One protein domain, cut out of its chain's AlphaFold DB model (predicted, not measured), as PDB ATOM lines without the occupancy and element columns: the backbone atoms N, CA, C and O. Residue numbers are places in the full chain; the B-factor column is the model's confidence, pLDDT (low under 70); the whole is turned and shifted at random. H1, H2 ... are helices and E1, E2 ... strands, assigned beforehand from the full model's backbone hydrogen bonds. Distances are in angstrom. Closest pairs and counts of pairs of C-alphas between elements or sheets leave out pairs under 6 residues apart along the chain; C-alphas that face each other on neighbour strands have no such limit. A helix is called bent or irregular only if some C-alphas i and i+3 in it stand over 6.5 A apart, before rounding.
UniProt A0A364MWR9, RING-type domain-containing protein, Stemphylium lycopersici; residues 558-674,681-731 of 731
ATOM      1  N   PHE A 558      78.983 -41.649 -79.492       95.38
ATOM      2  CA  PHE A 558      78.690 -42.733 -78.544       95.38
ATOM      3  C   PHE A 558      78.063 -43.983 -79.186       95.38
ATOM      4  O   PHE A 558      78.011 -45.036 -78.542       95.38
ATOM      5  N   GLY A 559      77.646 -43.914 -80.454       93.69
ATOM      6  CA  GLY A 559      76.942 -44.987 -81.158       93.69
ATOM      7  C   GLY A 559      75.506 -45.165 -80.660       93.69
ATOM      8  O   GLY A 559      74.878 -44.246 -80.139       93.69
ATOM      9  N   SER A 560      74.971 -46.378 -80.767       91.06
ATOM     10  CA  SER A 560      73.630 -46.732 -80.268       91.06
ATOM     11  C   SER A 560      73.581 -46.993 -78.748       91.06
ATOM     12  O   SER A 560      72.635 -47.611 -78.269       91.06
ATOM     13  N   ARG A 561      74.609 -46.586 -77.987       88.69
ATOM     14  CA  ARG A 561      74.658 -46.744 -76.523       88.69
ATOM     15  C   ARG A 561      73.997 -45.558 -75.820       88.69
ATOM     16  O   ARG A 561      74.096 -44.428 -76.299       88.69
ATOM     17  N   PHE A 562      73.357 -45.854 -74.693       93.00
ATOM     18  CA  PHE A 562      72.705 -44.895 -73.808       93.00
ATOM     19  C   PHE A 562      72.915 -45.331 -72.355       93.00
ATOM     20  O   PHE A 562      72.705 -46.499 -72.025       93.00
ATOM     21  N   THR A 563      73.282 -44.386 -71.500       94.69
ATOM     22  CA  THR A 563      73.430 -44.535 -70.054       94.69
ATOM     23  C   THR A 563      72.318 -43.705 -69.409       94.69
ATOM     24  O   THR A 563      72.385 -42.475 -69.472       94.69
ATOM     25  N   PRO A 564      71.246 -44.333 -68.891       94.75
ATOM     26  CA  PRO A 564      70.037 -43.620 -68.492       94.75
ATOM     27  C   PRO A 564      70.270 -42.749 -67.256       94.75
ATOM     28  O   PRO A 564      70.898 -43.175 -66.288       94.75
ATOM     29  N   LEU A 565      69.716 -41.539 -67.284       93.12
ATOM     30  CA  LEU A 565      69.721 -40.613 -66.156       93.12
ATOM     31  C   LEU A 565      68.612 -40.974 -65.152       93.12
ATOM     32  O   LEU A 565      67.523 -41.374 -65.571       93.12
ATOM     33  N   PRO A 566      68.826 -40.767 -63.838       92.69
ATOM     34  CA  PRO A 566      67.784 -40.974 -62.828       92.69
ATOM     35  C   PRO A 566      66.664 -39.923 -62.900       92.69
ATOM     36  O   PRO A 566      65.561 -40.175 -62.426       92.69
ATOM     37  N   ASN A 567      66.934 -38.752 -63.487       93.12
ATOM     38  CA  ASN A 567      65.998 -37.638 -63.641       93.12
ATOM     39  C   ASN A 567      66.096 -37.037 -65.053       93.12
ATOM     40  O   ASN A 567      67.150 -37.087 -65.684       93.12
ATOM     41  N   GLU A 568      65.012 -36.425 -65.536       94.19
ATOM     42  CA  GLU A 568      65.014 -35.667 -66.795       94.19
ATOM     43  C   GLU A 568      65.815 -34.364 -66.626       94.19
ATOM     44  O   GLU A 568      65.355 -33.431 -65.965       94.19
ATOM     45  N   ILE A 569      66.993 -34.284 -67.246       93.75
ATOM     46  CA  ILE A 569      67.825 -33.074 -67.237       93.75
ATOM     47  C   ILE A 569      67.334 -32.113 -68.324       93.75
ATOM     48  O   ILE A 569      67.011 -32.527 -69.440       93.75
ATOM     49  N   ARG A 570      67.275 -30.817 -68.005       93.38
ATOM     50  CA  ARG A 570      66.888 -29.749 -68.936       93.38
ATOM     51  C   ARG A 570      68.071 -28.833 -69.178       93.38
ATOM     52  O   ARG A 570      68.729 -28.429 -68.227       93.38
ATOM     53  N   ILE A 571      68.320 -28.501 -70.441       92.31
ATOM     54  CA  ILE A 571      69.367 -27.553 -70.824       92.31
ATOM     55  C   ILE A 571      68.756 -26.532 -71.775       92.31
ATOM     56  O   ILE A 571      68.117 -26.883 -72.772       92.31
ATOM     57  N   GLU A 572      68.938 -25.264 -71.430       91.62
ATOM     58  CA  GLU A 572      68.497 -24.132 -72.232       91.62
ATOM     59  C   GLU A 572      69.566 -23.771 -73.264       91.62
ATOM     60  O   GLU A 572      70.762 -23.840 -72.985       91.62
ATOM     61  N   PHE A 573      69.131 -23.358 -74.452       91.88
ATOM     62  CA  PHE A 573      69.989 -22.871 -75.528       91.88
ATOM     63  C   PHE A 573      69.632 -21.406 -75.781       91.88
ATOM     64  O   PHE A 573      68.782 -21.116 -76.633       91.88
ATOM     65  N   PRO A 574      70.254 -20.454 -75.054       88.06
ATOM     66  CA  PRO A 574      69.856 -19.046 -75.061       88.06
ATOM     67  C   PRO A 574      69.901 -18.458 -76.471       88.06
ATOM     68  O   PRO A 574      68.967 -17.782 -76.897       88.06
ATOM     69  N   GLN A 575      70.940 -18.826 -77.228       86.06
ATOM     70  CA  GLN A 575      71.177 -18.431 -78.619       86.06
ATOM     71  C   GLN A 575      70.082 -18.884 -79.598       86.06
ATOM     72  O   GLN A 575      69.938 -18.319 -80.681       86.06
ATOM     73  N   ARG A 576      69.294 -19.899 -79.224       85.50
ATOM     74  CA  ARG A 576      68.221 -20.481 -80.045       85.50
ATOM     75  C   ARG A 576      66.826 -20.181 -79.492       85.50
ATOM     76  O   ARG A 576      65.857 -20.275 -80.236       85.50
ATOM     77  N   SER A 577      66.734 -19.772 -78.221       88.50
ATOM     78  CA  SER A 577      65.476 -19.683 -77.460       88.50
ATOM     79  C   SER A 577      64.720 -21.022 -77.436       88.50
ATOM     80  O   SER A 577      63.495 -21.066 -77.528       88.50
ATOM     81  N   GLU A 578      65.476 -22.119 -77.344       90.56
ATOM     82  CA  GLU A 578      64.984 -23.498 -77.277       90.56
ATOM     83  C   GLU A 578      65.421 -24.113 -75.936       90.56
ATOM     84  O   GLU A 578      66.551 -23.904 -75.495       90.56
ATOM     85  N   VAL A 579      64.541 -24.881 -75.287       90.81
ATOM     86  CA  VAL A 579      64.858 -25.660 -74.077       90.81
ATOM     87  C   VAL A 579      64.613 -27.125 -74.389       90.81
ATOM     88  O   VAL A 579      63.539 -27.487 -74.875       90.81
ATOM     89  N   VAL A 580      65.606 -27.970 -74.125       92.25
ATOM     90  CA  VAL A 580      65.578 -29.385 -74.508       92.25
ATOM     91  C   VAL A 580      65.743 -30.266 -73.269       92.25
ATOM     92  O   VAL A 580      66.431 -29.905 -72.312       92.25
ATOM     93  N   LYS A 581      65.050 -31.407 -73.285       93.62
ATOM     94  CA  LYS A 581      64.966 -32.401 -72.211       93.62
ATOM     95  C   LYS A 581      65.755 -33.646 -72.604       93.62
ATOM     96  O   LYS A 581      65.604 -34.115 -73.730       93.62
ATOM     97  N   TYR A 582      66.512 -34.208 -71.667       94.25
ATOM     98  CA  TYR A 582      67.398 -35.348 -71.895       94.25
ATOM     99  C   TYR A 582      67.186 -36.453 -70.870       94.25
ATOM    100  O   TYR A 582      66.757 -36.209 -69.739       94.25
ATOM    101  N   ARG A 583      67.473 -37.685 -71.294       94.12
ATOM    102  CA  ARG A 583      67.258 -38.919 -70.529       94.12
ATOM    103  C   ARG A 583      68.483 -39.831 -70.510       94.12
ATOM    104  O   ARG A 583      68.454 -40.826 -69.790       94.12
ATOM    105  N   SER A 584      69.554 -39.497 -71.233       96.38
ATOM    106  CA  SER A 584      70.852 -40.168 -71.101       96.38
ATOM    107  C   SER A 584      72.022 -39.196 -70.910       96.38
ATOM    108  O   SER A 584      71.995 -38.047 -71.357       96.38
ATOM    109  N   GLU A 585      73.074 -39.683 -70.253       95.69
ATOM    110  CA  GLU A 585      74.355 -38.986 -70.077       95.69
ATOM    111  C   GLU A 585      74.953 -38.525 -71.417       95.69
ATOM    112  O   GLU A 585      75.414 -37.397 -71.556       95.69
ATOM    113  N   GLU A 586      74.909 -39.386 -72.437       96.56
ATOM    114  CA  GLU A 586      75.418 -39.100 -73.779       96.56
ATOM    115  C   GLU A 586      74.664 -37.945 -74.450       96.56
ATOM    116  O   GLU A 586      75.267 -37.155 -75.178       96.56
ATOM    117  N   GLU A 587      73.355 -37.827 -74.212       95.94
ATOM    118  CA  GLU A 587      72.556 -36.706 -74.709       95.94
ATOM    119  C   GLU A 587      72.945 -35.394 -74.016       95.94
ATOM    120  O   GLU A 587      73.164 -34.395 -74.701       95.94
ATOM    121  N   VAL A 588      73.101 -35.406 -72.686       95.62
ATOM    122  CA  VAL A 588      73.553 -34.245 -71.894       95.62
ATOM    123  C   VAL A 588      74.950 -33.801 -72.324       95.62
ATOM    124  O   VAL A 588      75.156 -32.620 -72.592       95.62
ATOM    125  N   ALA A 589      75.891 -34.729 -72.489       96.00
ATOM    126  CA  ALA A 589      77.252 -34.413 -72.915       96.00
ATOM    127  C   ALA A 589      77.312 -33.812 -74.330       96.00
ATOM    128  O   ALA A 589      78.104 -32.905 -74.600       96.00
ATOM    129  N   VAL A 590      76.455 -34.277 -75.249       96.88
ATOM    130  CA  VAL A 590      76.344 -33.673 -76.585       96.88
ATOM    131  C   VAL A 590      75.598 -32.346 -76.554       96.88
ATOM    132  O   VAL A 590      75.959 -31.444 -77.302       96.88
ATOM    133  N   ALA A 591      74.609 -32.171 -75.687       95.94
ATOM    134  CA  ALA A 591      73.946 -30.890 -75.488       95.94
ATOM    135  C   ALA A 591      74.906 -29.826 -74.918       95.94
ATOM    136  O   ALA A 591      74.938 -28.699 -75.411       95.94
ATOM    137  N   GLN A 592      75.758 -30.210 -73.964       95.50
ATOM    138  CA  GLN A 592      76.849 -29.393 -73.425       95.50
ATOM    139  C   GLN A 592      77.872 -29.011 -74.509       95.50
ATOM    140  O   GLN A 592      78.164 -27.827 -74.690       95.50
ATOM    141  N   LEU A 593      78.320 -29.981 -75.322       96.56
ATOM    142  CA  LEU A 593      79.119 -29.721 -76.528       96.56
ATOM    143  C   LEU A 593      78.425 -28.711 -77.451       96.56
ATOM    144  O   LEU A 593      79.039 -27.744 -77.890       96.56
ATOM    145  N   ARG A 594      77.142 -28.932 -77.748       95.75
ATOM    146  CA  ARG A 594      76.342 -28.147 -78.696       95.75
ATOM    147  C   ARG A 594      76.165 -26.697 -78.272       95.75
ATOM    148  O   ARG A 594      76.211 -25.822 -79.128       95.75
ATOM    149  N   LEU A 595      76.019 -26.438 -76.981       94.62
ATOM    150  CA  LEU A 595      75.967 -25.079 -76.459       94.62
ATOM    151  C   LEU A 595      77.331 -24.379 -76.544       94.62
ATOM    152  O   LEU A 595      77.404 -23.213 -76.921       94.62
ATOM    153  N   LEU A 596      78.423 -25.091 -76.240       95.94
ATOM    154  CA  LEU A 596      79.771 -24.543 -76.393       95.94
ATOM    155  C   LEU A 596      80.033 -24.175 -77.868       95.94
ATOM    156  O   LEU A 596      80.563 -23.096 -78.128       95.94
ATOM    157  N   LYS A 597      79.557 -24.987 -78.827       96.56
ATOM    158  CA  LYS A 597      79.540 -24.632 -80.260       96.56
ATOM    159  C   LYS A 597      78.731 -23.361 -80.544       96.56
ATOM    160  O   LYS A 597      79.262 -22.448 -81.166       96.56
ATOM    161  N   ASP A 598      77.499 -23.258 -80.034       94.69
ATOM    162  CA  ASP A 598      76.660 -22.058 -80.195       94.69
ATOM    163  C   ASP A 598      77.354 -20.781 -79.673       94.69
ATOM    164  O   ASP A 598      77.206 -19.712 -80.264       94.69
ATOM    165  N   TYR A 599      78.140 -20.867 -78.592       95.38
ATOM    166  CA  TYR A 599      78.942 -19.738 -78.104       95.38
ATOM    167  C   TYR A 599      80.175 -19.448 -78.979       95.38
ATOM    168  O   TYR A 599      80.530 -18.278 -79.139       95.38
ATOM    169  N   VAL A 600      80.820 -20.469 -79.559       97.56
ATOM    170  CA  VAL A 600      81.914 -20.286 -80.532       97.56
ATOM    171  C   VAL A 600      81.411 -19.574 -81.782       97.56
ATOM    172  O   VAL A 600      82.030 -18.587 -82.166       97.56
ATOM    173  N   ASP A 601      80.296 -20.018 -82.370       95.56
ATOM    174  CA  ASP A 601      79.708 -19.422 -83.579       95.56
ATOM    175  C   ASP A 601      79.488 -17.909 -83.400       95.56
ATOM    176  O   ASP A 601      79.994 -17.103 -84.182       95.56
ATOM    177  N   VAL A 602      78.810 -17.509 -82.317       94.50
ATOM    178  CA  VAL A 602      78.459 -16.103 -82.037       94.50
ATOM    179  C   VAL A 602      79.688 -15.224 -81.801       94.50
ATOM    180  O   VAL A 602      79.774 -14.114 -82.332       94.50
ATOM    181  N   HIS A 603      80.667 -15.705 -81.035       94.94
ATOM    182  CA  HIS A 603      81.907 -14.963 -80.816       94.94
ATOM    183  C   HIS A 603      82.785 -14.895 -82.072       94.94
ATOM    184  O   HIS A 603      83.425 -13.873 -82.328       94.94
ATOM    185  N   ALA A 604      82.837 -15.970 -82.858       96.56
ATOM    186  CA  ALA A 604      83.593 -16.015 -84.100       96.56
ATOM    187  C   ALA A 604      83.006 -15.061 -85.143       96.56
ATOM    188  O   ALA A 604      83.771 -14.378 -85.820       96.56
ATOM    189  N   GLU A 605      81.677 -14.954 -85.226       94.38
ATOM    190  CA  GLU A 605      80.990 -13.980 -86.075       94.38
ATOM    191  C   GLU A 605      81.313 -12.532 -85.664       94.38
ATOM    192  O   GLU A 605      81.618 -11.712 -86.532       94.38
ATOM    193  N   GLU A 606      81.334 -12.207 -84.363       93.00
ATOM    194  CA  GLU A 606      81.732 -10.870 -83.889       93.00
ATOM    195  C   GLU A 606      83.187 -10.543 -84.281       93.00
ATOM    196  O   GLU A 606      83.469  -9.483 -84.845       93.00
ATOM    197  N   VAL A 607      84.116 -11.473 -84.032       94.50
ATOM    198  CA  VAL A 607      85.542 -11.314 -84.363       94.50
ATOM    199  C   VAL A 607      85.772 -11.245 -85.879       94.50
ATOM    200  O   VAL A 607      86.621 -10.477 -86.334       94.50
ATOM    201  N   PHE A 608      84.995 -11.983 -86.676       93.12
ATOM    202  CA  PHE A 608      85.064 -11.939 -88.136       93.12
ATOM    203  C   PHE A 608      84.594 -10.585 -88.685       93.12
ATOM    204  O   PHE A 608      85.311  -9.980 -89.479       93.12
ATOM    205  N   HIS A 609      83.474 -10.037 -88.201       91.88
ATOM    206  CA  HIS A 609      83.029  -8.688 -88.577       91.88
ATOM    207  C   HIS A 609      84.045  -7.603 -88.172       91.88
ATOM    208  O   HIS A 609      84.301  -6.665 -88.934       91.88
ATOM    209  N   GLN A 610      84.680  -7.732 -86.999       90.69
ATOM    210  CA  GLN A 610      85.772  -6.836 -86.593       90.69
ATOM    211  C   GLN A 610      86.989  -6.952 -87.529       90.69
ATOM    212  O   GLN A 610      87.606  -5.934 -87.856       90.69
ATOM    213  N   TRP A 611      87.314  -8.159 -88.004       94.12
ATOM    214  CA  TRP A 611      88.349  -8.379 -89.016       94.12
ATOM    215  C   TRP A 611      87.968  -7.790 -90.383       94.12
ATOM    216  O   TRP A 611      88.808  -7.163 -91.024       94.12
ATOM    217  N   GLU A 612      86.718  -7.918 -90.834       90.56
ATOM    218  CA  GLU A 612      86.281  -7.342 -92.111       90.56
ATOM    219  C   GLU A 612      86.368  -5.814 -92.126       90.56
ATOM    220  O   GLU A 612      86.824  -5.233 -93.114       90.56
ATOM    221  N   ALA A 613      85.978  -5.172 -91.021       91.62
ATOM    222  CA  ALA A 613      86.009  -3.722 -90.876       91.62
ATOM    223  C   ALA A 613      87.436  -3.153 -90.782       91.62
ATOM    224  O   ALA A 613      87.723  -2.119 -91.381       91.62
ATOM    225  N   ASN A 614      88.333  -3.812 -90.035       92.56
ATOM    226  CA  ASN A 614      89.656  -3.261 -89.703       92.56
ATOM    227  C   ASN A 614      90.821  -3.879 -90.496       92.56
ATOM    228  O   ASN A 614      91.912  -3.314 -90.512       92.56
ATOM    229  N   ARG A 615      90.631  -5.064 -91.092       90.12
ATOM    230  CA  ARG A 615      91.641  -5.919 -91.761       90.12
ATOM    231  C   ARG A 615      92.882  -6.298 -90.925       90.12
ATOM    232  O   ARG A 615      93.763  -6.988 -91.434       90.12
ATOM    233  N   ALA A 616      92.935  -5.915 -89.649       89.44
ATOM    234  CA  ALA A 616      93.941  -6.341 -88.675       89.44
ATOM    235  C   ALA A 616      93.746  -7.814 -88.273       89.44
ATOM    236  O   ALA A 616      92.610  -8.274 -88.200       89.44
ATOM    237  N   GLU A 617      94.829  -8.556 -88.007       89.62
ATOM    238  CA  GLU A 617      94.759  -9.991 -87.687       89.62
ATOM    239  C   GLU A 617      93.861 -10.267 -86.457       89.62
ATOM    240  O   GLU A 617      94.022  -9.596 -85.434       89.62
ATOM    241  N   PRO A 618      92.920 -11.235 -86.512       94.06
ATOM    242  CA  PRO A 618      91.984 -11.459 -85.418       94.06
ATOM    243  C   PRO A 618      92.645 -12.218 -84.261       94.06
ATOM    244  O   PRO A 618      93.140 -13.335 -84.440       94.06
ATOM    245  N   ASP A 619      92.582 -11.677 -83.037       95.19
ATOM    246  CA  ASP A 619      92.931 -12.451 -81.839       95.19
ATOM    247  C   ASP A 619      91.791 -13.407 -81.459       95.19
ATOM    248  O   ASP A 619      91.022 -13.191 -80.519       95.19
ATOM    249  N   TRP A 620      91.732 -14.516 -82.193       96.25
ATOM    250  CA  TRP A 620      90.858 -15.661 -81.946       96.25
ATOM    251  C   TRP A 620      90.875 -16.163 -80.494       96.25
ATOM    252  O   TRP A 620      89.867 -16.673 -80.005       96.25
ATOM    253  N   TYR A 621      91.991 -16.009 -79.770       97.44
ATOM    254  CA  TYR A 621      92.066 -16.459 -78.385       97.44
ATOM    255  C   TYR A 621      91.373 -15.480 -77.436       97.44
ATOM    256  O   TYR A 621      90.562 -15.905 -76.613       97.44
ATOM    257  N   ALA A 622      91.663 -14.182 -77.540       96.31
ATOM    258  CA  ALA A 622      91.049 -13.176 -76.675       96.31
ATOM    259  C   ALA A 622      89.587 -12.867 -77.036       96.31
ATOM    260  O   ALA A 622      88.821 -12.528 -76.134       96.31
ATOM    261  N   GLY A 623      89.214 -12.979 -78.316       95.75
ATOM    262  CA  GLY A 623      87.874 -12.672 -78.823       95.75
ATOM    263  C   GLY A 623      86.892 -13.849 -78.838       95.75
ATOM    264  O   GLY A 623      85.701 -13.617 -78.663       95.75
ATOM    265  N   VAL A 624      87.370 -15.095 -78.989       97.94
ATOM    266  CA  VAL A 624      86.506 -16.296 -79.034       97.94
ATOM    267  C   VAL A 624      86.800 -17.249 -77.883       97.94
ATOM    268  O   VAL A 624      85.993 -17.385 -76.969       97.94
ATOM    269  N   VAL A 625      87.966 -17.901 -77.883       98.19
ATOM    270  CA  VAL A 625      88.191 -19.080 -77.029       98.19
ATOM    271  C   VAL A 625      88.190 -18.743 -75.534       98.19
ATOM    272  O   VAL A 625      87.550 -19.439 -74.750       98.19
ATOM    273  N   ARG A 626      88.855 -17.661 -75.108       97.12
ATOM    274  CA  ARG A 626      88.851 -17.237 -73.697       97.12
ATOM    275  C   ARG A 626      87.451 -16.793 -73.225       97.12
ATOM    276  O   ARG A 626      87.090 -17.196 -72.120       97.12
ATOM    277  N   PRO A 627      86.681 -15.980 -73.977       96.62
ATOM    278  CA  PRO A 627      85.282 -15.701 -73.659       96.62
ATOM    279  C   PRO A 627      84.407 -16.954 -73.550       96.62
ATOM    280  O   PRO A 627      83.798 -17.142 -72.503       96.62
ATOM    281  N   VAL A 628      84.420 -17.841 -74.554       96.31
ATOM    282  CA  VAL A 628      83.622 -19.083 -74.571       96.31
ATOM    283  C   VAL A 628      83.904 -19.951 -73.347       96.31
ATOM    284  O   VAL A 628      82.975 -20.314 -72.632       96.31
ATOM    285  N   VAL A 629      85.178 -20.251 -73.067       96.38
ATOM    286  CA  VAL A 629      85.557 -21.126 -71.944       96.38
ATOM    287  C   VAL A 629      85.157 -20.507 -70.603       96.38
ATOM    288  O   VAL A 629      84.607 -21.199 -69.754       96.38
ATOM    289  N   ARG A 630      85.349 -19.193 -70.424       94.81
ATOM    290  CA  ARG A 630      84.935 -18.493 -69.194       94.81
ATOM    291  C   ARG A 630      83.426 -18.412 -69.022       94.81
ATOM    292  O   ARG A 630      82.961 -18.476 -67.892       94.81
ATOM    293  N   LEU A 631      82.682 -18.228 -70.109       90.81
ATOM    294  CA  LEU A 631      81.225 -18.197 -70.060       90.81
ATOM    295  C   LEU A 631      80.684 -19.590 -69.739       90.81
ATOM    296  O   LEU A 631      79.819 -19.697 -68.884       90.81
ATOM    297  N   TYR A 632      81.252 -20.642 -70.335       91.12
ATOM    298  CA  TYR A 632      80.899 -22.025 -70.022       91.12
ATOM    299  C   TYR A 632      81.186 -22.372 -68.549       91.12
ATOM    300  O   TYR A 632      80.284 -22.809 -67.850       91.12
ATOM    301  N   GLN A 633      82.391 -22.085 -68.040       91.12
ATOM    302  CA  GLN A 633      82.753 -22.333 -66.630       91.12
ATOM    303  C   GLN A 633      81.996 -21.437 -65.632       91.12
ATOM    304  O   GLN A 633      81.797 -21.807 -64.479       91.12
ATOM    305  N   GLY A 634      81.576 -20.238 -66.051       86.81
ATOM    306  CA  GLY A 634      80.706 -19.363 -65.258       86.81
ATOM    307  C   GLY A 634      79.232 -19.781 -65.281       86.81
ATOM    308  O   GLY A 634      78.454 -19.337 -64.436       86.81
ATOM    309  N   TRP A 635      78.839 -20.633 -66.228       81.62
ATOM    310  CA  TRP A 635      77.487 -21.152 -66.364       81.62
ATOM    311  C   TRP A 635      77.348 -22.413 -65.511       81.62
ATOM    312  O   TRP A 635      77.592 -23.529 -65.959       81.62
ATOM    313  N   ASN A 636      76.989 -22.198 -64.244       60.28
ATOM    314  CA  ASN A 636      76.881 -23.209 -63.189       60.28
ATOM    315  C   ASN A 636      75.785 -24.261 -63.474       60.28
ATOM    316  O   ASN A 636      74.712 -24.246 -62.868       60.28
ATOM    317  N   THR A 637      76.038 -25.176 -64.410       65.62
ATOM    318  CA  THR A 637      75.150 -26.306 -64.684       65.62
ATOM    319  C   THR A 637      75.219 -27.302 -63.539       65.62
ATOM    320  O   THR A 637      76.167 -28.071 -63.440       65.62
ATOM    321  N   THR A 638      74.155 -27.413 -62.749       68.31
ATOM    322  CA  THR A 638      73.959 -28.469 -61.731       68.31
ATOM    323  C   THR A 638      73.784 -29.879 -62.335       68.31
ATOM    324  O   THR A 638      73.169 -30.763 -61.745       68.31
ATOM    325  N   SER A 639      74.258 -30.085 -63.563       71.75
ATOM    326  CA  SER A 639      73.980 -31.205 -64.459       71.75
ATOM    327  C   SER A 639      75.156 -31.391 -65.424       71.75
ATOM    328  O   SER A 639      75.026 -31.228 -66.636       71.75
ATOM    329  N   HIS A 640      76.333 -31.687 -64.870       80.12
ATOM    330  CA  HIS A 640      77.487 -32.132 -65.651       80.12
ATOM    331  C   HIS A 640      77.327 -33.611 -66.007       80.12
ATOM    332  O   HIS A 640      77.102 -34.423 -65.111       80.12
ATOM    333  N   SER A 641      77.479 -33.973 -67.285       88.31
ATOM    334  CA  SER A 641      77.631 -35.386 -67.643       88.31
ATOM    335  C   SER A 641      79.028 -35.889 -67.287       88.31
ATOM    336  O   SER A 641      80.017 -35.188 -67.510       88.31
ATOM    337  N   GLN A 642      79.136 -37.154 -66.870       90.56
ATOM    338  CA  GLN A 642      80.428 -37.835 -66.708       90.56
ATOM    339  C   GLN A 642      81.284 -37.798 -67.991       90.56
ATOM    340  O   GLN A 642      82.511 -37.831 -67.919       90.56
ATOM    341  N   TYR A 643      80.665 -37.699 -69.175       92.81
ATOM    342  CA  TYR A 643      81.371 -37.632 -70.456       92.81
ATOM    343  C   TYR A 643      81.848 -36.221 -70.847       92.81
ATOM    344  O   TYR A 643      82.492 -36.089 -71.888       92.81
ATOM    345  N   PHE A 644      81.566 -35.172 -70.064       91.06
ATOM    346  CA  PHE A 644      81.922 -33.789 -70.400       91.06
ATOM    347  C   PHE A 644      82.728 -33.119 -69.275       91.06
ATOM    348  O   PHE A 644      82.183 -32.667 -68.272       91.06
ATOM    349  N   ALA A 645      84.051 -33.047 -69.447       91.19
ATOM    350  CA  ALA A 645      84.950 -32.493 -68.438       91.19
ATOM    351  C   ALA A 645      84.887 -30.955 -68.381       91.19
ATOM    352  O   ALA A 645      84.946 -30.294 -69.413       91.19
ATOM    353  N   ASP A 646      84.883 -30.376 -67.176       90.38
ATOM    354  CA  ASP A 646      85.023 -28.919 -66.970       90.38
ATOM    355  C   ASP A 646      86.496 -28.437 -66.997       90.38
ATOM    356  O   ASP A 646      86.811 -27.253 -66.850       90.38
ATOM    357  N   ALA A 647      87.435 -29.364 -67.211       94.25
ATOM    358  CA  ALA A 647      88.863 -29.081 -67.279       94.25
ATOM    359  C   ALA A 647      89.184 -28.067 -68.393       94.25
ATOM    360  O   ALA A 647      88.875 -28.280 -69.569       94.25
ATOM    361  N   GLU A 648      89.862 -26.973 -68.029       95.62
ATOM    362  CA  GLU A 648      90.061 -25.809 -68.907       95.62
ATOM    363  C   GLU A 648      90.750 -26.179 -70.239       95.62
ATOM    364  O   GLU A 648      90.443 -25.587 -71.274       95.62
ATOM    365  N   ALA A 649      91.646 -27.176 -70.256       97.31
ATOM    366  CA  ALA A 649      92.278 -27.668 -71.483       97.31
ATOM    367  C   ALA A 649      91.314 -28.413 -72.422       97.31
ATOM    368  O   ALA A 649      91.407 -28.228 -73.634       97.31
ATOM    369  N   PHE A 650      90.355 -29.189 -71.901       97.62
ATOM    370  CA  PHE A 650      89.318 -29.821 -72.726       97.62
ATOM    371  C   PHE A 650      88.379 -28.765 -73.315       97.62
ATOM    372  O   PHE A 650      88.159 -28.751 -74.525       97.62
ATOM    373  N   LEU A 651      87.903 -27.820 -72.499       97.56
ATOM    374  CA  LEU A 651      87.042 -26.732 -72.972       97.56
ATOM    375  C   LEU A 651      87.750 -25.868 -74.033       97.56
ATOM    376  O   LEU A 651      87.155 -25.531 -75.057       97.56
ATOM    377  N   LYS A 652      89.046 -25.569 -73.843       98.31
ATOM    378  CA  LYS A 652      89.892 -24.901 -74.851       98.31
ATOM    379  C   LYS A 652      90.047 -25.725 -76.125       98.31
ATOM    380  O   LYS A 652      89.956 -25.147 -77.203       98.31
ATOM    381  N   LEU A 653      90.289 -27.034 -76.024       98.62
ATOM    382  CA  LEU A 653      90.401 -27.916 -77.186       98.62
ATOM    383  C   LEU A 653      89.105 -27.908 -78.003       98.62
ATOM    384  O   LEU A 653      89.161 -27.697 -79.211       98.62
ATOM    385  N   VAL A 654      87.950 -28.096 -77.358       98.31
ATOM    386  CA  VAL A 654      86.648 -28.099 -78.041       98.31
ATOM    387  C   VAL A 654      86.378 -26.737 -78.692       98.31
ATOM    388  O   VAL A 654      86.002 -26.691 -79.861       98.31
ATOM    389  N   ALA A 655      86.654 -25.628 -77.994       98.44
ATOM    390  CA  ALA A 655      86.492 -24.281 -78.542       98.44
ATOM    391  C   ALA A 655      87.419 -23.996 -79.745       98.44
ATOM    392  O   ALA A 655      86.974 -23.410 -80.732       98.44
ATOM    393  N   TRP A 656      88.688 -24.426 -79.703       98.50
ATOM    394  CA  TRP A 656      89.608 -24.305 -80.844       98.50
ATOM    395  C   TRP A 656      89.200 -25.196 -82.018       98.50
ATOM    396  O   TRP A 656      89.232 -24.737 -83.156       98.50
ATOM    397  N   ALA A 657      88.807 -26.443 -81.755       98.44
ATOM    398  CA  ALA A 657      88.407 -27.400 -82.782       98.44
ATOM    399  C   ALA A 657      87.126 -26.957 -83.511       98.44
ATOM    400  O   ALA A 657      87.028 -27.082 -84.732       98.44
ATOM    401  N   GLU A 658      86.160 -26.386 -82.790       98.38
ATOM    402  CA  GLU A 658      84.952 -25.843 -83.408       98.38
ATOM    403  C   GLU A 658      85.240 -24.560 -84.201       98.38
ATOM    404  O   GLU A 658      84.752 -24.407 -85.318       98.38
ATOM    405  N   LEU A 659      86.096 -23.671 -83.684       98.25
ATOM    406  CA  LEU A 659      86.509 -22.466 -84.407       98.25
ATOM    407  C   LEU A 659      87.292 -22.806 -85.690       98.25
ATOM    408  O   LEU A 659      87.108 -22.160 -86.721       98.25
ATOM    409  N   GLU A 660      88.123 -23.850 -85.647       97.81
ATOM    410  CA  GLU A 660      88.807 -24.431 -86.806       97.81
ATOM    411  C   GLU A 660      87.804 -24.988 -87.834       97.81
ATOM    412  O   GLU A 660      87.881 -24.643 -89.018       97.81
ATOM    413  N   ARG A 661      86.815 -25.784 -87.389       97.69
ATOM    414  CA  ARG A 661      85.714 -26.276 -88.240       97.69
ATOM    415  C   ARG A 661      85.022 -25.114 -88.950       97.69
ATOM    416  O   ARG A 661      84.921 -25.119 -90.179       97.69
ATOM    417  N   LEU A 662      84.561 -24.134 -88.176       97.00
ATOM    418  CA  LEU A 662      83.788 -22.995 -88.653       97.00
ATOM    419  C   LEU A 662      84.584 -22.175 -89.674       97.00
ATOM    420  O   LEU A 662      84.137 -22.004 -90.807       97.00
ATOM    421  N   MET A 663      85.800 -21.740 -89.328       96.75
ATOM    422  CA  MET A 663      86.612 -20.895 -90.207       96.75
ATOM    423  C   MET A 663      87.030 -21.598 -91.502       96.75
ATOM    424  O   MET A 663      87.087 -20.952 -92.550       96.75
ATOM    425  N   ASN A 664      87.275 -22.912 -91.489       96.44
ATOM    426  CA  ASN A 664      87.512 -23.659 -92.725       96.44
ATOM    427  C   ASN A 664      86.257 -23.769 -93.598       96.44
ATOM    428  O   ASN A 664      86.367 -23.590 -94.813       96.44
ATOM    429  N   VAL A 665      85.083 -24.040 -93.011       94.94
ATOM    430  CA  VAL A 665      83.809 -24.096 -93.751       94.94
ATOM    431  C   VAL A 665      83.505 -22.741 -94.380       94.94
ATOM    432  O   VAL A 665      83.340 -22.679 -95.598       94.94
ATOM    433  N   SER A 666      83.550 -21.654 -93.605       94.38
ATOM    434  CA  SER A 666      83.367 -20.295 -94.121       94.38
ATOM    435  C   SER A 666      84.360 -19.991 -95.247       94.38
ATOM    436  O   SER A 666      83.940 -19.584 -96.323       94.38
ATOM    437  N   ARG A 667      85.658 -20.300 -95.086       94.31
ATOM    438  CA  ARG A 667      86.676 -20.111 -96.141       94.31
ATOM    439  C   ARG A 667      86.349 -20.868 -97.431       94.31
ATOM    440  O   ARG A 667      86.654 -20.383 -98.522       94.31
ATOM    441  N   VAL A 668      85.786 -22.071 -97.325       92.19
ATOM    442  CA  VAL A 668      85.383 -22.893 -98.474       92.19
ATOM    443  C   VAL A 668      84.138 -22.319 -99.154       92.19
ATOM    444  O   VAL A 668      84.104 -22.270-100.381       92.19
ATOM    445  N   GLU A 669      83.146 -21.850 -98.396       90.69
ATOM    446  CA  GLU A 669      81.940 -21.227 -98.954       90.69
ATOM    447  C   GLU A 669      82.246 -19.860 -99.591       90.69
ATOM    448  O   GLU A 669      81.865 -19.634-100.740       90.69
ATOM    449  N   THR A 670      83.047 -19.012 -98.934       90.75
ATOM    450  CA  THR A 670      83.564 -17.748 -99.487       90.75
ATOM    451  C   THR A 670      84.261 -17.963-100.835       90.75
ATOM    452  O   THR A 670      83.986 -17.245-101.791       90.75
ATOM    453  N   ARG A 671      85.103 -19.000-100.960       90.12
ATOM    454  CA  ARG A 671      85.793 -19.357-102.218       90.12
ATOM    455  C   ARG A 671      84.890 -19.954-103.304       90.12
ATOM    456  O   ARG A 671      85.341 -20.092-104.437       90.12
ATOM    457  N   ARG A 672      83.656 -20.353-102.976       89.19
ATOM    458  CA  ARG A 672      82.667 -20.876-103.937       89.19
ATOM    459  C   ARG A 672      81.700 -19.794-104.434       89.19
ATOM    460  O   ARG A 672      80.958 -20.057-105.377       89.19
ATOM    461  N   ALA A 673      81.710 -18.593-103.848       88.06
ATOM    462  CA  ALA A 673      80.911 -17.462-104.312       88.06
ATOM    463  C   ALA A 673      81.464 -16.925-105.656       88.06
ATOM    464  O   ALA A 673      82.577 -16.403-105.690       88.06
ATOM    465  N   PRO A 674      80.724 -17.015-106.778       75.94
ATOM    466  CA  PRO A 674      81.316 -16.926-108.120       75.94
ATOM    467  C   PRO A 674      81.716 -15.516-108.595       75.94
ATOM    468  O   PRO A 674      82.191 -15.387-109.717       75.94
ATOM    469  N   PRO A 681      90.590 -14.149 -93.609       91.06
ATOM    470  CA  PRO A 681      91.730 -14.127 -92.694       91.06
ATOM    471  C   PRO A 681      92.701 -15.291 -92.939       91.06
ATOM    472  O   PRO A 681      92.315 -16.395 -93.337       91.06
ATOM    473  N   GLN A 682      93.990 -15.063 -92.673       92.50
ATOM    474  CA  GLN A 682      94.988 -16.129 -92.737       92.50
ATOM    475  C   GLN A 682      94.789 -17.091 -91.560       92.50
ATOM    476  O   GLN A 682      94.929 -16.703 -90.404       92.50
ATOM    477  N   LEU A 683      94.486 -18.359 -91.847       95.00
ATOM    478  CA  LEU A 683      94.202 -19.350 -90.800       95.00
ATOM    479  C   LEU A 683      95.447 -20.070 -90.257       95.00
ATOM    480  O   LEU A 683      95.320 -20.873 -89.345       95.00
ATOM    481  N   ALA A 684      96.656 -19.780 -90.749       94.75
ATOM    482  CA  ALA A 684      97.876 -20.475 -90.312       94.75
ATOM    483  C   ALA A 684      98.120 -20.371 -88.790       94.75
ATOM    484  O   ALA A 684      98.410 -21.375 -88.142       94.75
ATOM    485  N   GLY A 685      97.927 -19.181 -88.207       93.94
ATOM    486  CA  GLY A 685      98.019 -18.966 -86.758       93.94
ATOM    487  C   GLY A 685      96.847 -19.549 -85.955       93.94
ATOM    488  O   GLY A 685      96.977 -19.728 -84.746       93.94
ATOM    489  N   LEU A 686      95.721 -19.868 -86.605       95.56
ATOM    490  CA  LEU A 686      94.590 -20.588 -86.009       95.56
ATOM    491  C   LEU A 686      94.914 -22.089 -85.970       95.56
ATOM    492  O   LEU A 686      94.958 -22.665 -84.887       95.56
ATOM    493  N   HIS A 687      95.296 -22.662 -87.119       96.62
ATOM    494  CA  HIS A 687      95.744 -24.051 -87.268       96.62
ATOM    495  C   HIS A 687      96.843 -24.409 -86.253       96.62
ATOM    496  O   HIS A 687      96.767 -25.434 -85.581       96.62
ATOM    497  N   GLN A 688      97.845 -23.538 -86.079       97.00
ATOM    498  CA  GLN A 688      98.919 -23.759 -85.107       97.00
ATOM    499  C   GLN A 688      98.425 -23.746 -83.649       97.00
ATOM    500  O   GLN A 688      98.826 -24.604 -82.864       97.00
ATOM    501  N   LYS A 689      97.530 -22.816 -83.280       97.31
ATOM    502  CA  LYS A 689      96.951 -22.748 -81.926       97.31
ATOM    503  C   LYS A 689      96.027 -23.934 -81.628       97.31
ATOM    504  O   LYS A 689      96.003 -24.392 -80.489       97.31
ATOM    505  N   PHE A 690      95.317 -24.449 -82.632       98.25
ATOM    506  CA  PHE A 690      94.522 -25.670 -82.506       98.25
ATOM    507  C   PHE A 690      95.409 -26.903 -82.274       98.25
ATOM    508  O   PHE A 690      95.147 -27.653 -81.338       98.25
ATOM    509  N   LEU A 691      96.505 -27.076 -83.025       98.00
ATOM    510  CA  LEU A 691      97.457 -28.175 -82.785       98.00
ATOM    511  C   LEU A 691      98.052 -28.127 -81.365       98.00
ATOM    512  O   LEU A 691      98.029 -29.139 -80.668       98.00
ATOM    513  N   TRP A 692      98.465 -26.949 -80.884       98.25
ATOM    514  CA  TRP A 692      98.915 -26.767 -79.494       98.25
ATOM    515  C   TRP A 692      97.830 -27.082 -78.448       98.25
ATOM    516  O   TRP A 692      98.148 -27.478 -77.327       98.25
ATOM    517  N   ALA A 693      96.546 -26.913 -78.783       98.12
ATOM    518  CA  ALA A 693      95.443 -27.290 -77.902       98.12
ATOM    519  C   ALA A 693      95.222 -28.813 -77.854       98.12
ATOM    520  O   ALA A 693      94.823 -29.318 -76.808       98.12
ATOM    521  N   ILE A 694      95.521 -29.540 -78.939       98.38
ATOM    522  CA  ILE A 694      95.570 -31.012 -78.936       98.38
ATOM    523  C   ILE A 694      96.738 -31.479 -78.064       98.38
ATOM    524  O   ILE A 694      96.519 -32.247 -77.135       98.38
ATOM    525  N   GLU A 695      97.953 -30.983 -78.314       98.19
ATOM    526  CA  GLU A 695      99.159 -31.356 -77.554       98.19
ATOM    527  C   GLU A 695      98.952 -31.152 -76.045       98.19
ATOM    528  O   GLU A 695      99.125 -32.083 -75.261       98.19
ATOM    529  N   ARG A 696      98.452 -29.976 -75.643       97.62
ATOM    530  CA  ARG A 696      98.139 -29.667 -74.241       97.62
ATOM    531  C   ARG A 696      97.032 -30.549 -73.647       97.62
ATOM    532  O   ARG A 696      97.075 -30.855 -72.458       97.62
ATOM    533  N   TYR A 697      96.027 -30.931 -74.435       97.81
ATOM    534  CA  TYR A 697      94.983 -31.854 -73.980       97.81
ATOM    535  C   TYR A 697      95.551 -33.256 -73.724       97.81
ATOM    536  O   TYR A 697      95.260 -33.843 -72.684       97.81
ATOM    537  N   GLU A 698      96.397 -33.765 -74.624       97.62
ATOM    538  CA  GLU A 698      97.083 -35.048 -74.442       97.62
ATOM    539  C   GLU A 698      98.026 -35.033 -73.225       97.62
ATOM    540  O   GLU A 698      98.084 -36.024 -72.499       97.62
ATOM    541  N   GLU A 699      98.714 -33.917 -72.955       97.06
ATOM    542  CA  GLU A 699      99.546 -33.741 -71.754       97.06
ATOM    543  C   GLU A 699      98.719 -33.721 -70.457       97.06
ATOM    544  O   GLU A 699      99.030 -34.450 -69.513       97.06
ATOM    545  N   GLU A 700      97.663 -32.901 -70.380       96.62
ATOM    546  CA  GLU A 700      96.887 -32.751 -69.142       96.62
ATOM    547  C   GLU A 700      96.016 -33.980 -68.835       96.62
ATOM    548  O   GLU A 700      95.935 -34.381 -67.669       96.62
ATOM    549  N   LYS A 701      95.405 -34.625 -69.844       95.19
ATOM    550  CA  LYS A 701      94.419 -35.704 -69.625       95.19
ATOM    551  C   LYS A 701      94.987 -36.955 -68.951       95.19
ATOM    552  O   LYS A 701      94.231 -37.706 -68.342       95.19
ATOM    553  N   VAL A 702      96.306 -37.161 -69.003       94.31
ATOM    554  CA  VAL A 702      97.009 -38.250 -68.291       94.31
ATOM    555  C   VAL A 702      96.839 -38.141 -66.767       94.31
ATOM    556  O   VAL A 702      96.989 -39.132 -66.057       94.31
ATOM    557  N   THR A 703      96.495 -36.955 -66.255       92.38
ATOM    558  CA  THR A 703      96.257 -36.704 -64.823       92.38
ATOM    559  C   THR A 703      94.791 -36.823 -64.395       92.38
ATOM    560  O   THR A 703      94.499 -36.663 -63.211       92.38
ATOM    561  N   TRP A 704      93.859 -37.065 -65.324       93.06
ATOM    562  CA  TRP A 704      92.417 -37.034 -65.050       93.06
ATOM    563  C   TRP A 704      91.858 -38.429 -64.751       93.06
ATOM    564  O   TRP A 704      92.461 -39.453 -65.075       93.06
ATOM    565  N   GLU A 705      90.674 -38.475 -64.139       87.94
ATOM    566  CA  GLU A 705      90.017 -39.737 -63.802       87.94
ATOM    567  C   GLU A 705      89.665 -40.549 -65.058       87.94
ATOM    568  O   GLU A 705      89.006 -40.078 -65.992       87.94
ATOM    569  N   THR A 706      90.115 -41.802 -65.067       89.62
ATOM    570  CA  THR A 706      89.829 -42.773 -66.123       89.62
ATOM    571  C   THR A 706      88.710 -43.714 -65.696       89.62
ATOM    572  O   THR A 706      88.557 -44.047 -64.522       89.62
ATOM    573  N   ASN A 707      87.921 -44.172 -66.666       82.88
ATOM    574  CA  ASN A 707      86.940 -45.224 -66.436       82.88
ATOM    575  C   ASN A 707      87.609 -46.595 -66.206       82.88
ATOM    576  O   ASN A 707      88.819 -46.755 -66.342       82.88
ATOM    577  N   VAL A 708      86.799 -47.624 -65.939       82.94
ATOM    578  CA  VAL A 708      87.248 -49.013 -65.694       82.94
ATOM    579  C   VAL A 708      88.080 -49.606 -66.853       82.94
ATOM    580  O   VAL A 708      88.786 -50.593 -66.670       82.94
ATOM    581  N   SER A 709      88.033 -49.015 -68.053       78.75
ATOM    582  CA  SER A 709      88.848 -49.399 -69.216       78.75
ATOM    583  C   SER A 709      90.136 -48.575 -69.383       78.75
ATOM    584  O   SER A 709      90.800 -48.712 -70.407       78.75
ATOM    585  N   GLY A 710      90.485 -47.709 -68.426       82.56
ATOM    586  CA  GLY A 710      91.656 -46.825 -68.498       82.56
ATOM    587  C   GLY A 710      91.494 -45.636 -69.454       82.56
ATOM    588  O   GLY A 710      92.486 -45.022 -69.832       82.56
ATOM    589  N   ILE A 711      90.263 -45.308 -69.865       82.44
ATOM    590  CA  ILE A 711      89.974 -44.235 -70.829       82.44
ATOM    591  C   ILE A 711      89.321 -43.054 -70.102       82.44
ATOM    592  O   ILE A 711      88.351 -43.235 -69.365       82.44
ATOM    593  N   VAL A 712      89.821 -41.839 -70.330       88.06
ATOM    594  CA  VAL A 712      89.208 -40.597 -69.827       88.06
ATOM    595  C   VAL A 712      87.834 -40.416 -70.476       88.06
ATOM    596  O   VAL A 712      87.704 -40.473 -71.699       88.06
ATOM    597  N   TRP A 713      86.790 -40.192 -69.676       89.19
ATOM    598  CA  TRP A 713      85.398 -40.223 -70.143       89.19
ATOM    599  C   TRP A 713      85.094 -39.287 -71.328       89.19
ATOM    600  O   TRP A 713      84.338 -39.662 -72.229       89.19
ATOM    601  N   CYS A 714      85.715 -38.104 -71.367       94.56
ATOM    602  CA  CYS A 714      85.507 -37.097 -72.409       94.56
ATOM    603  C   CYS A 714      86.309 -37.329 -73.707       94.56
ATOM    604  O   CYS A 714      86.122 -36.598 -74.682       94.56
ATOM    605  N   ASP A 715      87.182 -38.342 -73.758       95.75
ATOM    606  CA  ASP A 715      88.103 -38.578 -74.881       95.75
ATOM    607  C   ASP A 715      87.377 -38.865 -76.207       95.75
ATOM    608  O   ASP A 715      87.826 -38.452 -77.276       95.75
ATOM    609  N   LYS A 716      86.173 -39.451 -76.145       95.81
ATOM    610  CA  LYS A 716      85.289 -39.606 -77.314       95.81
ATOM    611  C   LYS A 716      84.865 -38.263 -77.914       95.81
ATOM    612  O   LYS A 716      84.828 -38.126 -79.137       95.81
ATOM    613  N   ILE A 717      84.547 -37.277 -77.072       97.00
ATOM    614  CA  ILE A 717      84.143 -35.934 -77.515       97.00
ATOM    615  C   ILE A 717      85.352 -35.195 -78.084       97.00
ATOM    616  O   ILE A 717      85.250 -34.628 -79.173       97.00
ATOM    617  N   ALA A 718      86.502 -35.260 -77.407       97.50
ATOM    618  CA  ALA A 718      87.755 -34.685 -77.892       97.50
ATOM    619  C   ALA A 718      88.135 -35.267 -79.266       97.50
ATOM    620  O   ALA A 718      88.206 -34.530 -80.252       97.50
ATOM    621  N   SER A 719      88.250 -36.595 -79.363       97.12
ATOM    622  CA  SER A 719      88.552 -37.327 -80.599       97.12
ATOM    623  C   SER A 719      87.579 -37.002 -81.735       97.12
ATOM    624  O   SER A 719      88.002 -36.768 -82.869       97.12
ATOM    625  N   ASN A 720      86.270 -36.943 -81.463       96.94
ATOM    626  CA  ASN A 720      85.286 -36.607 -82.489       96.94
ATOM    627  C   ASN A 720      85.370 -35.140 -82.938       96.94
ATOM    628  O   ASN A 720      85.264 -34.867 -84.132       96.94
ATOM    629  N   THR A 721      85.574 -34.202 -82.014       97.31
ATOM    630  CA  THR A 721      85.648 -32.773 -82.354       97.31
ATOM    631  C   THR A 721      86.930 -32.481 -83.141       97.31
ATOM    632  O   THR A 721      86.860 -31.837 -84.184       97.31
ATOM    633  N   ILE A 722      88.068 -33.081 -82.756       97.94
ATOM    634  CA  ILE A 722      89.312 -33.067 -83.548       97.94
ATOM    635  C   ILE A 722      89.077 -33.666 -84.941       97.94
ATOM    636  O   ILE A 722      89.458 -33.064 -85.943       97.94
ATOM    637  N   ARG A 723      88.415 -34.829 -85.041       96.94
ATOM    638  CA  ARG A 723      88.097 -35.480 -86.326       96.94
ATOM    639  C   ARG A 723      87.277 -34.569 -87.244       96.94
ATOM    640  O   ARG A 723      87.571 -34.503 -88.440       96.94
ATOM    641  N   VAL A 724      86.254 -33.895 -86.719       96.00
ATOM    642  CA  VAL A 724      85.391 -32.986 -87.491       96.00
ATOM    643  C   VAL A 724      86.158 -31.727 -87.910       96.00
ATOM    644  O   VAL A 724      86.117 -31.371 -89.089       96.00
ATOM    645  N   ALA A 725      86.940 -31.127 -87.006       96.75
ATOM    646  CA  ALA A 725      87.833 -30.008 -87.306       96.75
ATOM    647  C   ALA A 725      88.815 -30.361 -88.435       96.75
ATOM    648  O   ALA A 725      88.790 -29.738 -89.495       96.75
ATOM    649  N   MET A 726      89.579 -31.447 -88.294       95.50
ATOM    650  CA  MET A 726      90.546 -31.903 -89.303       95.50
ATOM    651  C   MET A 726      89.886 -32.270 -90.649       95.50
ATOM    652  O   MET A 726      90.496 -32.103 -91.705       95.50
ATOM    653  N   SER A 727      88.618 -32.701 -90.646       92.94
ATOM    654  CA  SER A 727      87.843 -32.978 -91.872       92.94
ATOM    655  C   SER A 727      87.347 -31.712 -92.592       92.94
ATOM    656  O   SER A 727      86.981 -31.771 -93.768       92.94
ATOM    657  N   SER A 728      87.331 -30.554 -91.928       91.31
ATOM    658  CA  SER A 728      86.919 -29.283 -92.543       91.31
ATOM    659  C   SER A 728      87.975 -28.696 -93.494       91.31
ATOM    660  O   SER A 728      87.622 -28.004 -94.447       91.31
ATOM    661  N   HIS A 729      89.262 -29.032 -93.328       84.56
ATOM    662  CA  HIS A 729      90.335 -28.553 -94.216       84.56
ATOM    663  C   HIS A 729      90.243 -29.129 -95.645       84.56
ATOM    664  O   HIS A 729      90.802 -28.550 -96.574       84.56
ATOM    665  N   THR A 730      89.557 -30.264 -95.829       74.06
ATOM    666  CA  THR A 730      89.466 -31.026 -97.093       74.06
ATOM    667  C   THR A 730      88.090 -30.922 -97.780       74.06
ATOM    668  O   THR A 730      87.760 -31.755 -98.626       74.06
ATOM    669  N   SER A 731      87.274 -29.929 -97.391       60.06
ATOM    670  CA  SER A 731      85.814 -29.859 -97.619       60.06
ATOM    671  C   SER A 731      85.308 -28.977 -98.776       60.06
ATOM    672  O   SER A 731      86.074 -28.247 -99.433       60.06
TER     673      SER A 731
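This is residues 558 to 674 and 681 to 731 of the 731 residues of the protein "RING-type domain-containing protein" of Stemphylium lycopersici (UniProt A0A364MWR9). One helix, H3, runs through the middle of five, with the helical hairpin H1 and H2 packed on one side of it and H4 and H5 on the other. A small strand hairpin, E1 and E2, folds back beside the first half of the long H1, on the outside of the helices. The printed part has 168 residues, with two named strands and five named helices in the order E1 E2 H1 H2 H3 H4 H5; the two-strand sheet is antiparallel and the class is mostly helix. The whole is compact, with a radius of gyration of the C-alphas of 16.6 A and spans of 51 by 37 by 31 A.

E1, residues 564 to 573, bends by 88 degrees at residue 567. It forms an antiparallel hairpin with E2, residues 578 to 584, with N 573 and O 578 at 2.8 A and N 582 and O 569 at 2.8 A, both within hydrogen-bond range. H1, residues 585 to 614, follows E2 at once; the closest C-alphas of E1 and H1 are those of Leu 565 and Glu 585, 6.3 A apart. H2, residues 620 to 634, forms a helical hairpin with H1, at a shallow tilt of 34.6 degrees, only just short of steep; their closest C-alphas are those of His 603 and Val 624, 5.1 A apart. H3, residues 648 to 670, is the hub and touches the four other helices. With its residues 654 to 662 alone it touches H1, at a steep tilt of 56 degrees, the closest C-alphas being those of Lys 597 and Glu 658, 6.4 A apart. H3 with H4, residues 684 to 701, and H5, residues 715 to 728, makes an up and down bundle, each helix running against the one before. The closest C-alphas of H3 and H4 are those of Leu 653 and Ala 693, 5.1 A apart, and those of H3 and H5 are Arg 661 and Ala 725, 4.4 A apart. H4 and H5 are near each other. In H1, H3, H4 and H5 every O i to N i+4 pair is within hydrogen-bond range; in H2 8 of 11 are.

E1 begins at C-alpha 564, (70.037, -43.620, -68.492), and is 21.9 A long; E2 is 18.7 A. H1 is 43.5 A long and ends at C-alpha 614, (89.656, -3.261, -89.703). H2 is 19.9 A, H3 32.3 A, H4 25.9 A and H5 20.0 A; H5 ends at C-alpha 728, (86.919, -29.283, -92.543). H2 is only just irregular, C-alphas 623 and 626 being 6.9 A apart.

The C-alphas farthest apart are those of Pro 674 and Val 708, at 53.5 A. Residues 675 to 680 are not printed, and C-alphas 674 and 681 are 18.8 A apart across the cut. The links H2 to H3 and H4 to H5 are long, 13 residues each. The mean pLDDT of the printed part is 92.7; residues 636 to 638 and residue 731, the chain's last, are under 70.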